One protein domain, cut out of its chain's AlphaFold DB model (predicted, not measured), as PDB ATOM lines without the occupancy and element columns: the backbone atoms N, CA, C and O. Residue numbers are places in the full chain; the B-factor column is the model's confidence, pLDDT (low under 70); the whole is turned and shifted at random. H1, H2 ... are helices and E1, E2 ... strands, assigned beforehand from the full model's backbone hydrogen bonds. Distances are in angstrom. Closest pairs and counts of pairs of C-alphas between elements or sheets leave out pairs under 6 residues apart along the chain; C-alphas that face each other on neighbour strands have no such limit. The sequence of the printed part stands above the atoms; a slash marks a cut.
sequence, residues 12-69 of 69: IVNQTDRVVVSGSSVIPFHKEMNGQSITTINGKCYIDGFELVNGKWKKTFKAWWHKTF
ATOM      1  N   ILE A  12     215.120 223.666 291.362       93.94
ATOM      2  CA  ILE A  12     214.371 224.804 290.817       93.94
ATOM      3  C   ILE A  12     214.880 226.066 291.496       93.94
ATOM      4  O   ILE A  12     214.968 226.115 292.721       93.94
ATOM      5  N   VAL A  13     215.203 227.091 290.711       95.81
ATOM      6  CA  VAL A  13     215.654 228.388 291.223       95.81
ATOM      7  C   VAL A  13     214.587 229.431 290.918       95.81
ATOM      8  O   VAL A  13     214.324 229.726 289.755       95.81
ATOM      9  N   ASN A  14     213.984 229.999 291.960       95.75
ATOM     10  CA  ASN A  14     213.081 231.137 291.850       95.75
ATOM     11  C   ASN A  14     213.849 232.400 292.251       95.75
ATOM     12  O   ASN A  14     214.150 232.620 293.425       95.75
ATOM     13  N   GLN A  15     214.201 233.215 291.257       94.44
ATOM     14  CA  GLN A  15     214.972 234.441 291.471       94.44
ATOM     15  C   GLN A  15     214.137 235.560 292.100       94.44
ATOM     16  O   GLN A  15     214.681 236.345 292.873       94.44
ATOM     17  N   THR A  16     212.836 235.610 291.804       95.19
ATOM     18  CA  THR A  16     211.913 236.624 292.332       95.19
ATOM     19  C   THR A  16     211.763 236.479 293.840       95.19
ATOM     20  O   THR A  16     212.019 237.424 294.580       95.19
ATOM     21  N   ASP A  17     211.451 235.267 294.299       96.38
ATOM     22  CA  ASP A  17     211.297 234.966 295.727       96.38
ATOM     23  C   ASP A  17     212.639 234.669 296.411       96.38
ATOM     24  O   ASP A  17     212.702 234.491 297.626       96.38
ATOM     25  N   ARG A  18     213.732 234.630 295.637       96.94
ATOM     26  CA  ARG A  18     215.102 234.360 296.098       96.94
ATOM     27  C   ARG A  18     215.208 233.052 296.887       96.94
ATOM     28  O   ARG A  18     215.832 232.995 297.951       96.94
ATOM     29  N   VAL A  19     214.625 231.988 296.337       97.19
ATOM     30  CA  VAL A  19     214.634 230.636 296.916       97.19
ATOM     31  C   VAL A  19     215.054 229.579 295.900       97.19
ATOM     32  O   VAL A  19     214.849 229.711 294.694       97.19
ATOM     33  N   VAL A  20     215.627 228.495 296.411       95.88
ATOM     34  CA  VAL A  20     215.930 227.274 295.665       95.88
ATOM     35  C   VAL A  20     215.130 226.126 296.253       95.88
ATOM     36  O   VAL A  20     215.175 225.894 297.460       95.88
ATOM     37  N   VAL A  21     214.437 225.382 295.399       93.81
ATOM     38  CA  VAL A  21     213.803 224.116 295.769       93.81
ATOM     39  C   VAL A  21     214.737 222.981 295.364       93.81
ATOM     40  O   VAL A  21     215.098 222.858 294.192       93.81
ATOM     41  N   SER A  22     215.152 222.168 296.334       90.75
ATOM     42  CA  SER A  22     215.990 220.983 296.124       90.75
ATOM     43  C   SER A  22     215.382 219.801 296.870       90.75
ATOM     44  O   SER A  22     215.330 219.786 298.104       90.75
ATOM     45  N   GLY A  23     214.866 218.823 296.119       85.94
ATOM     46  CA  GLY A  23     214.006 217.787 296.691       85.94
ATOM     47  C   GLY A  23     212.797 218.417 297.392       85.94
ATOM     48  O   GLY A  23     212.110 219.246 296.810       85.94
ATOM     49  N   SER A  24     212.563 218.068 298.655       84.88
ATOM     50  CA  SER A  24     211.488 218.640 299.482       84.88
ATOM     51  C   SER A  24     211.872 219.928 300.224       84.88
ATOM     52  O   SER A  24     211.061 220.468 300.975       84.88
ATOM     53  N   SER A  25     213.108 220.411 300.072       88.44
ATOM     54  CA  SER A  25     213.609 221.566 300.822       88.44
ATOM     55  C   SER A  25     213.475 222.856 300.025       88.44
ATOM     56  O   SER A  25     213.904 222.918 298.874       88.44
ATOM     57  N   VAL A  26     212.955 223.901 300.672       94.12
ATOM     58  CA  VAL A  26     212.991 225.283 300.179       94.12
ATOM     59  C   VAL A  26     214.108 226.013 300.919       94.12
ATOM     60  O   VAL A  26     214.082 226.125 302.143       94.12
ATOM     61  N   ILE A  27     215.115 226.469 300.183       95.94
ATOM     62  CA  ILE A  27     216.344 227.047 300.729       95.94
ATOM     63  C   ILE A  27     216.460 228.494 300.236       95.94
ATOM     64  O   ILE A  27     216.560 228.708 299.027       95.94
ATOM     65  N   PRO A  28     216.468 229.499 301.126       97.75
ATOM     66  CA  PRO A  28     216.623 230.891 300.718       97.75
ATOM     67  C   PRO A  28     218.034 231.149 300.189       97.75
ATOM     68  O   PRO A  28     218.996 230.482 300.584       97.75
ATOM     69  N   PHE A  29     218.179 232.140 299.313       97.75
ATOM     70  CA  PHE A  29     219.488 232.593 298.849       97.75
ATOM     71  C   PHE A  29     220.341 233.053 300.035       97.75
ATOM     72  O   PHE A  29     219.846 233.613 301.017       97.75
ATOM     73  N   HIS A  30     221.653 232.862 299.932       97.62
ATOM     74  CA  HIS A  30     222.573 233.491 300.869       97.62
ATOM     75  C   HIS A  30     222.526 235.018 300.700       97.62
ATOM     76  O   HIS A  30     222.411 235.524 299.586       97.62
ATOM     77  N   LYS A  31     222.680 235.764 301.801       96.38
ATOM     78  CA  LYS A  31     222.603 237.240 301.826       96.38
ATOM     79  C   LYS A  31     223.575 237.958 300.876       96.38
ATOM     80  O   LYS A  31     223.337 239.096 300.510       96.38
ATOM     81  N   GLU A  32     224.676 237.302 300.510       96.31
ATOM     82  CA  GLU A  32     225.714 237.837 299.609       96.31
ATOM     83  C   GLU A  32     225.445 237.537 298.124       96.31
ATOM     84  O   GLU A  32     226.207 237.975 297.267       96.31
ATOM     85  N   MET A  33     224.413 236.752 297.809       96.69
ATOM     86  CA  MET A  33     224.040 236.465 296.424       96.69
ATOM     87  C   MET A  33     223.196 237.610 295.874       96.69
ATOM     88  O   MET A  33     222.290 238.094 296.543       96.69
ATOM     89  N   ASN A  34     223.412 237.973 294.623       94.94
ATOM     90  CA  ASN A  34     222.533 238.845 293.852       94.94
ATOM     91  C   ASN A  34     221.543 238.036 292.995       94.94
ATOM     92  O   ASN A  34     220.471 238.542 292.689       94.94
ATOM     93  N   GLY A  35     221.847 236.770 292.695       94.31
ATOM     94  CA  GLY A  35     221.097 235.903 291.789       94.31
ATOM     95  C   GLY A  35     221.481 236.071 290.319       94.31
ATOM     96  O   GLY A  35     220.673 235.743 289.463       94.31
ATOM     97  N   GLN A  36     222.668 236.606 290.012       93.44
ATOM     98  CA  GLN A  36     223.043 236.965 288.635       93.44
ATOM     99  C   GLN A  36     223.725 235.817 287.885       93.44
ATOM    100  O   GLN A  36     223.495 235.640 286.692       93.44
ATOM    101  N   SER A  37     224.542 235.024 288.581       95.62
ATOM    102  CA  SER A  37     225.233 233.861 288.027       95.62
ATOM    103  C   SER A  37     224.647 232.595 288.629       95.62
ATOM    104  O   SER A  37     224.947 232.264 289.777       95.62
ATOM    105  N   ILE A  38     223.812 231.887 287.868       96.50
ATOM    106  CA  ILE A  38     223.125 230.675 288.323       96.50
ATOM    107  C   ILE A  38     223.490 229.513 287.404       96.50
ATOM    108  O   ILE A  38     223.320 229.585 286.190       96.50
ATOM    109  N   THR A  39     223.947 228.410 287.993       96.62
ATOM    110  CA  THR A  39     224.175 227.154 287.275       96.62
ATOM    111  C   THR A  39     223.505 226.005 288.010       96.62
ATOM    112  O   THR A  39     223.747 225.779 289.194       96.62
ATOM    113  N   THR A  40     222.693 225.235 287.291       94.44
ATOM    114  CA  THR A  40     222.103 223.989 287.787       94.44
ATOM    115  C   THR A  40     222.535 222.837 286.897       94.44
ATOM    116  O   THR A  40     222.225 222.830 285.709       94.44
ATOM    117  N   ILE A  41     223.258 221.864 287.452       92.00
ATOM    118  CA  ILE A  41     223.789 220.731 286.683       92.00
ATOM    119  C   ILE A  41     223.866 219.481 287.556       92.00
ATOM    120  O   ILE A  41     224.371 219.532 288.677       92.00
ATOM    121  N   ASN A  42     223.366 218.349 287.052       90.00
ATOM    122  CA  ASN A  42     223.394 217.048 287.737       90.00
ATOM    123  C   ASN A  42     222.883 217.106 289.192       90.00
ATOM    124  O   ASN A  42     223.512 216.572 290.106       90.00
ATOM    125  N   GLY A  43     221.780 217.826 289.417       89.75
ATOM    126  CA  GLY A  43     221.178 218.016 290.741       89.75
ATOM    127  C   GLY A  43     221.951 218.918 291.699       89.75
ATOM    128  O   GLY A  43     221.591 219.020 292.869       89.75
ATOM    129  N   LYS A  44     222.993 219.596 291.217       93.00
ATOM    130  CA  LYS A  44     223.724 220.618 291.966       93.00
ATOM    131  C   LYS A  44     223.234 222.002 291.589       93.00
ATOM    132  O   LYS A  44     222.795 222.227 290.463       93.00
ATOM    133  N   CYS A  45     223.356 222.924 292.534       96.56
ATOM    134  CA  CYS A  45     223.012 224.324 292.354       96.56
ATOM    135  C   CYS A  45     224.205 225.193 292.737       96.56
ATOM    136  O   CYS A  45     224.759 225.032 293.828       96.56
ATOM    137  N   TYR A  46     224.562 226.114 291.852       97.81
ATOM    138  CA  TYR A  46     225.584 227.124 292.060       97.81
ATOM    139  C   TYR A  46     224.965 228.504 291.848       97.81
ATOM    140  O   TYR A  46     224.318 228.721 290.826       97.81
ATOM    141  N   ILE A  47     225.149 229.421 292.800       98.00
ATOM    142  CA  ILE A  47     224.662 230.804 292.709       98.00
ATOM    143  C   ILE A  47     225.753 231.762 293.197       98.00
ATOM    144  O   ILE A  47     226.198 231.665 294.339       98.00
ATOM    145  N   ASP A  48     226.202 232.677 292.338       97.31
ATOM    146  CA  ASP A  48     227.158 233.764 292.628       97.31
ATOM    147  C   ASP A  48     228.430 233.372 293.399       97.31
ATOM    148  O   ASP A  48     228.983 234.165 294.176       97.31
ATOM    149  N   GLY A  49     228.943 232.164 293.167       97.06
ATOM    150  CA  GLY A  49     230.134 231.655 293.854       97.06
ATOM    151  C   GLY A  49     229.848 230.780 295.075       97.06
ATOM    152  O   GLY A  49     230.776 230.434 295.807       97.06
ATOM    153  N   PHE A  50     228.593 230.393 295.294       98.25
ATOM    154  CA  PHE A  50     228.187 229.437 296.320       98.25
ATOM    155  C   PHE A  50     227.614 228.167 295.696       98.25
ATOM    156  O   PHE A  50     226.852 228.239 294.743       98.25
ATOM    157  N   GLU A  51     227.940 227.012 296.263       97.81
ATOM    158  CA  GLU A  51     227.371 225.704 295.938       97.81
ATOM    159  C   GLU A  51     226.387 225.287 297.033       97.81
ATOM    160  O   GLU A  51     226.670 225.441 298.226       97.81
ATOM    161  N   LEU A  52     225.242 224.734 296.638       96.56
ATOM    162  CA  LEU A  52     224.302 224.113 297.563       96.56
ATOM    163  C   LEU A  52     224.780 222.699 297.914       96.56
ATOM    164  O   LEU A  52     224.753 221.799 297.076       96.56
ATOM    165  N   VAL A  53     225.184 222.489 299.167       94.62
ATOM    166  CA  VAL A  53     225.661 221.194 299.671       94.62
ATOM    167  C   VAL A  53     224.889 220.829 300.934       94.62
ATOM    168  O   VAL A  53     225.022 221.500 301.957       94.62
ATOM    169  N   ASN A  54     224.110 219.745 300.879       91.25
ATOM    170  CA  ASN A  54     223.302 219.237 301.998       91.25
ATOM    171  C   ASN A  54     222.429 220.335 302.643       91.25
ATOM    172  O   ASN A  54     222.459 220.534 303.857       91.25
ATOM    173  N   GLY A  55     221.714 221.103 301.812       91.62
ATOM    174  CA  GLY A  55     220.814 222.174 302.260       91.62
ATOM    175  C   GLY A  55     221.506 223.454 302.748       91.62
ATOM    176  O   GLY A  55     220.834 224.343 303.262       91.62
ATOM    177  N   LYS A  56     222.834 223.575 302.608       95.31
ATOM    178  CA  LYS A  56     223.594 224.766 303.017       95.31
ATOM    179  C   LYS A  56     224.411 225.331 301.864       95.31
ATOM    180  O   LYS A  56     225.053 224.585 301.128       95.31
ATOM    181  N   TRP A  57     224.445 226.655 301.763       97.50
ATOM    182  CA  TRP A  57     225.314 227.364 300.829       97.50
ATOM    183  C   TRP A  57     226.762 227.353 301.314       97.50
ATOM    184  O   TRP A  57     227.047 227.740 302.447       97.50
ATOM    185  N   LYS A  58     227.684 226.921 300.454       97.75
ATOM    186  CA  LYS A  58     229.122 226.880 300.741       97.75
ATOM    187  C   LYS A  58     229.909 227.536 299.620       97.75
ATOM    188  O   LYS A  58     229.629 227.301 298.451       97.75
ATOM    189  N   LYS A  59     230.939 228.305 299.964       96.88
ATOM    190  CA  LYS A  59     231.926 228.769 298.982       96.88
ATOM    191  C   LYS A  59     232.857 227.602 298.659       96.88
ATOM    192  O   LYS A  59     233.510 227.072 299.555       96.88
ATOM    193  N   THR A  60     232.888 227.182 297.401       96.88
ATOM    194  CA  THR A  60     233.767 226.112 296.912       96.88
ATOM    195  C   THR A  60     234.510 226.590 295.671       96.88
ATOM    196  O   THR A  60     234.053 227.501 294.982       96.88
ATOM    197  N   PHE A  61     235.650 225.969 295.357       96.25
ATOM    198  CA  PHE A  61     236.393 226.295 294.134       96.25
ATOM    199  C   PHE A  61     235.534 226.101 292.874       96.25
ATOM    200  O   PHE A  61     235.567 226.924 291.967       96.25
ATOM    201  N   LYS A  62     234.695 225.056 292.851       95.25
ATOM    202  CA  LYS A  62     233.752 224.801 291.752       95.25
ATOM    203  C   LYS A  62     232.716 225.913 291.621       95.25
ATOM    204  O   LYS A  62     232.441 226.358 290.515       95.25
ATOM    205  N   ALA A  63     232.173 226.392 292.738       96.31
ATOM    206  CA  ALA A  63     231.232 227.501 292.710       96.31
ATOM    207  C   ALA A  63     231.880 228.795 292.207       96.31
ATOM    208  O   ALA A  63     231.271 229.526 291.432       96.31
ATOM    209  N   TRP A  64     233.122 229.062 292.620       96.56
ATOM    210  CA  TRP A  64     233.891 230.198 292.116       96.56
ATOM    211  C   TRP A  64     234.166 230.089 290.611       96.56
ATOM    212  O   TRP A  64     234.008 231.078 289.898       96.56
ATOM    213  N   TRP A  65     234.492 228.889 290.121       96.06
ATOM    214  CA  TRP A  65     234.635 228.626 288.690       96.06
ATOM    215  C   TRP A  65     233.351 228.969 287.929       96.06
ATOM    216  O   TRP A  65     233.404 229.811 287.045       96.06
ATOM    217  N   HIS A  66     232.201 228.430 288.354       93.44
ATOM    218  CA  HIS A  66     230.885 228.704 287.748       93.44
ATOM    219  C   HIS A  66     230.441 230.172 287.809       93.44
ATOM    220  O   HIS A  66     229.528 230.571 287.096       93.44
ATOM    221  N   LYS A  67     231.026 230.971 288.706       94.94
ATOM    222  CA  LYS A  67     230.796 232.418 288.748       94.94
ATOM    223  C   LYS A  67     231.615 233.160 287.690       94.94
ATOM    224  O   LYS A  67     231.236 234.251 287.278       94.94
ATOM    225  N   THR A  68     232.777 232.616 287.346       93.94
ATOM    226  CA  THR A  68     233.797 233.293 286.537       93.94
ATOM    227  C   THR A  68     233.735 232.877 285.065       93.94
ATOM    228  O   THR A  68     234.035 233.701 284.205       93.94
ATOM    229  N   PHE A  69     233.343 231.629 284.786       90.19
ATOM    230  CA  PHE A  69     233.275 231.007 283.460       90.19
ATOM    231  C   PHE A  69     231.944 230.277 283.280       90.19
ATOM    232  O   PHE A  69     231.399 230.353 282.158       90.19
TER     233      PHE A  69
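This is residues 12 to 69 of the 69 residues of an uncharacterized protein of Bacillus thuringiensis (UniProt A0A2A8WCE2). Two small antiparallel sheets stand roughly face to face, a three-stranded one, E1 E2 E3, and a four-stranded one, E4 E5 E6 E7, with few contacts between them; one short helix, H1, covers the other face of the four-stranded sheet. The longest axis runs from the first sheet through the second to H1, and residues 29 to 37 cross from sheet to sheet. The printed part has 58 residues with seven named strands followed by one named helix, and its class is mixed, helices and strands. Each sheet is a meander, each strand the antiparallel neighbour of the one before, in the orders E1 - E2 - E3 and E4 - E5 - E6 - E7. The whole is compact and rounded, with a radius of gyration of the C-alphas of 10.1 A and spans of 28 by 21 by 16 A.

E1, residues 12 to 14, and E2, residues 19 to 22, form a hairpin at 171 degrees, with N 12 and O 21 2.9 A apart, within hydrogen-bond range. E2 and E3, residues 25 to 28, form the next hairpin, with N 20 and O 27 at 2.8 A. In the second sheet E4, residues 38 to 41, and E5, residues 44 to 47, form a hairpin with N 39 and O 46 at 2.9 A. E5 and E6, residues 50 to 53, form a hairpin at 152 degrees, with N 47 and O 50 at 2.8 A. E6 and the edge strand E7, residues 56 to 59, form a hairpin at 138 degrees, with N 51 and O 58 at 2.8 A. From edge to edge of this sheet the strands' lines turn by 73 degrees. Between the sheets, E2 and E5 are near each other, and the closest C-alphas of E3 and E7, those of Ile 27 and Lys 56, are 7.9 A apart. H1, residues 61 to 68, is on the four-stranded sheet at a height over the sheet of 7.6 A. It lies over E6, only just not over E5, on which 2 of its 8 C-alphas fall, and runs slantwise to the strands, at 34 degrees to E6 on the local plane. The closest C-alphas of H1 and E6, those of Ala 63 and Phe 50, are 5.1 A apart. In H1 every O i to N i+4 pair is within hydrogen-bond range.

E1 begins at C-alpha 12, (214.371, 224.804, 290.817), and is 6.5 A long. E2 and E3 are each 9.8 A long. E4, 10.1 A, begins at C-alpha 38, (223.125, 230.675, 288.323). E5 is 10.3 A, E6 9.2 A and E7 10.1 A long. H1, 10.7 A, ends at C-alpha 68, (233.797, 233.293, 286.537).

The two C-alphas farthest apart, those of Ser 24 and Phe 69, are 29.7 A apart. The printed part has no cut. The link from E3 to E4, of 9 residues, is short, and the other links are tight. The mean pLDDT of the printed part is 94.9, and no printed residue is under 70.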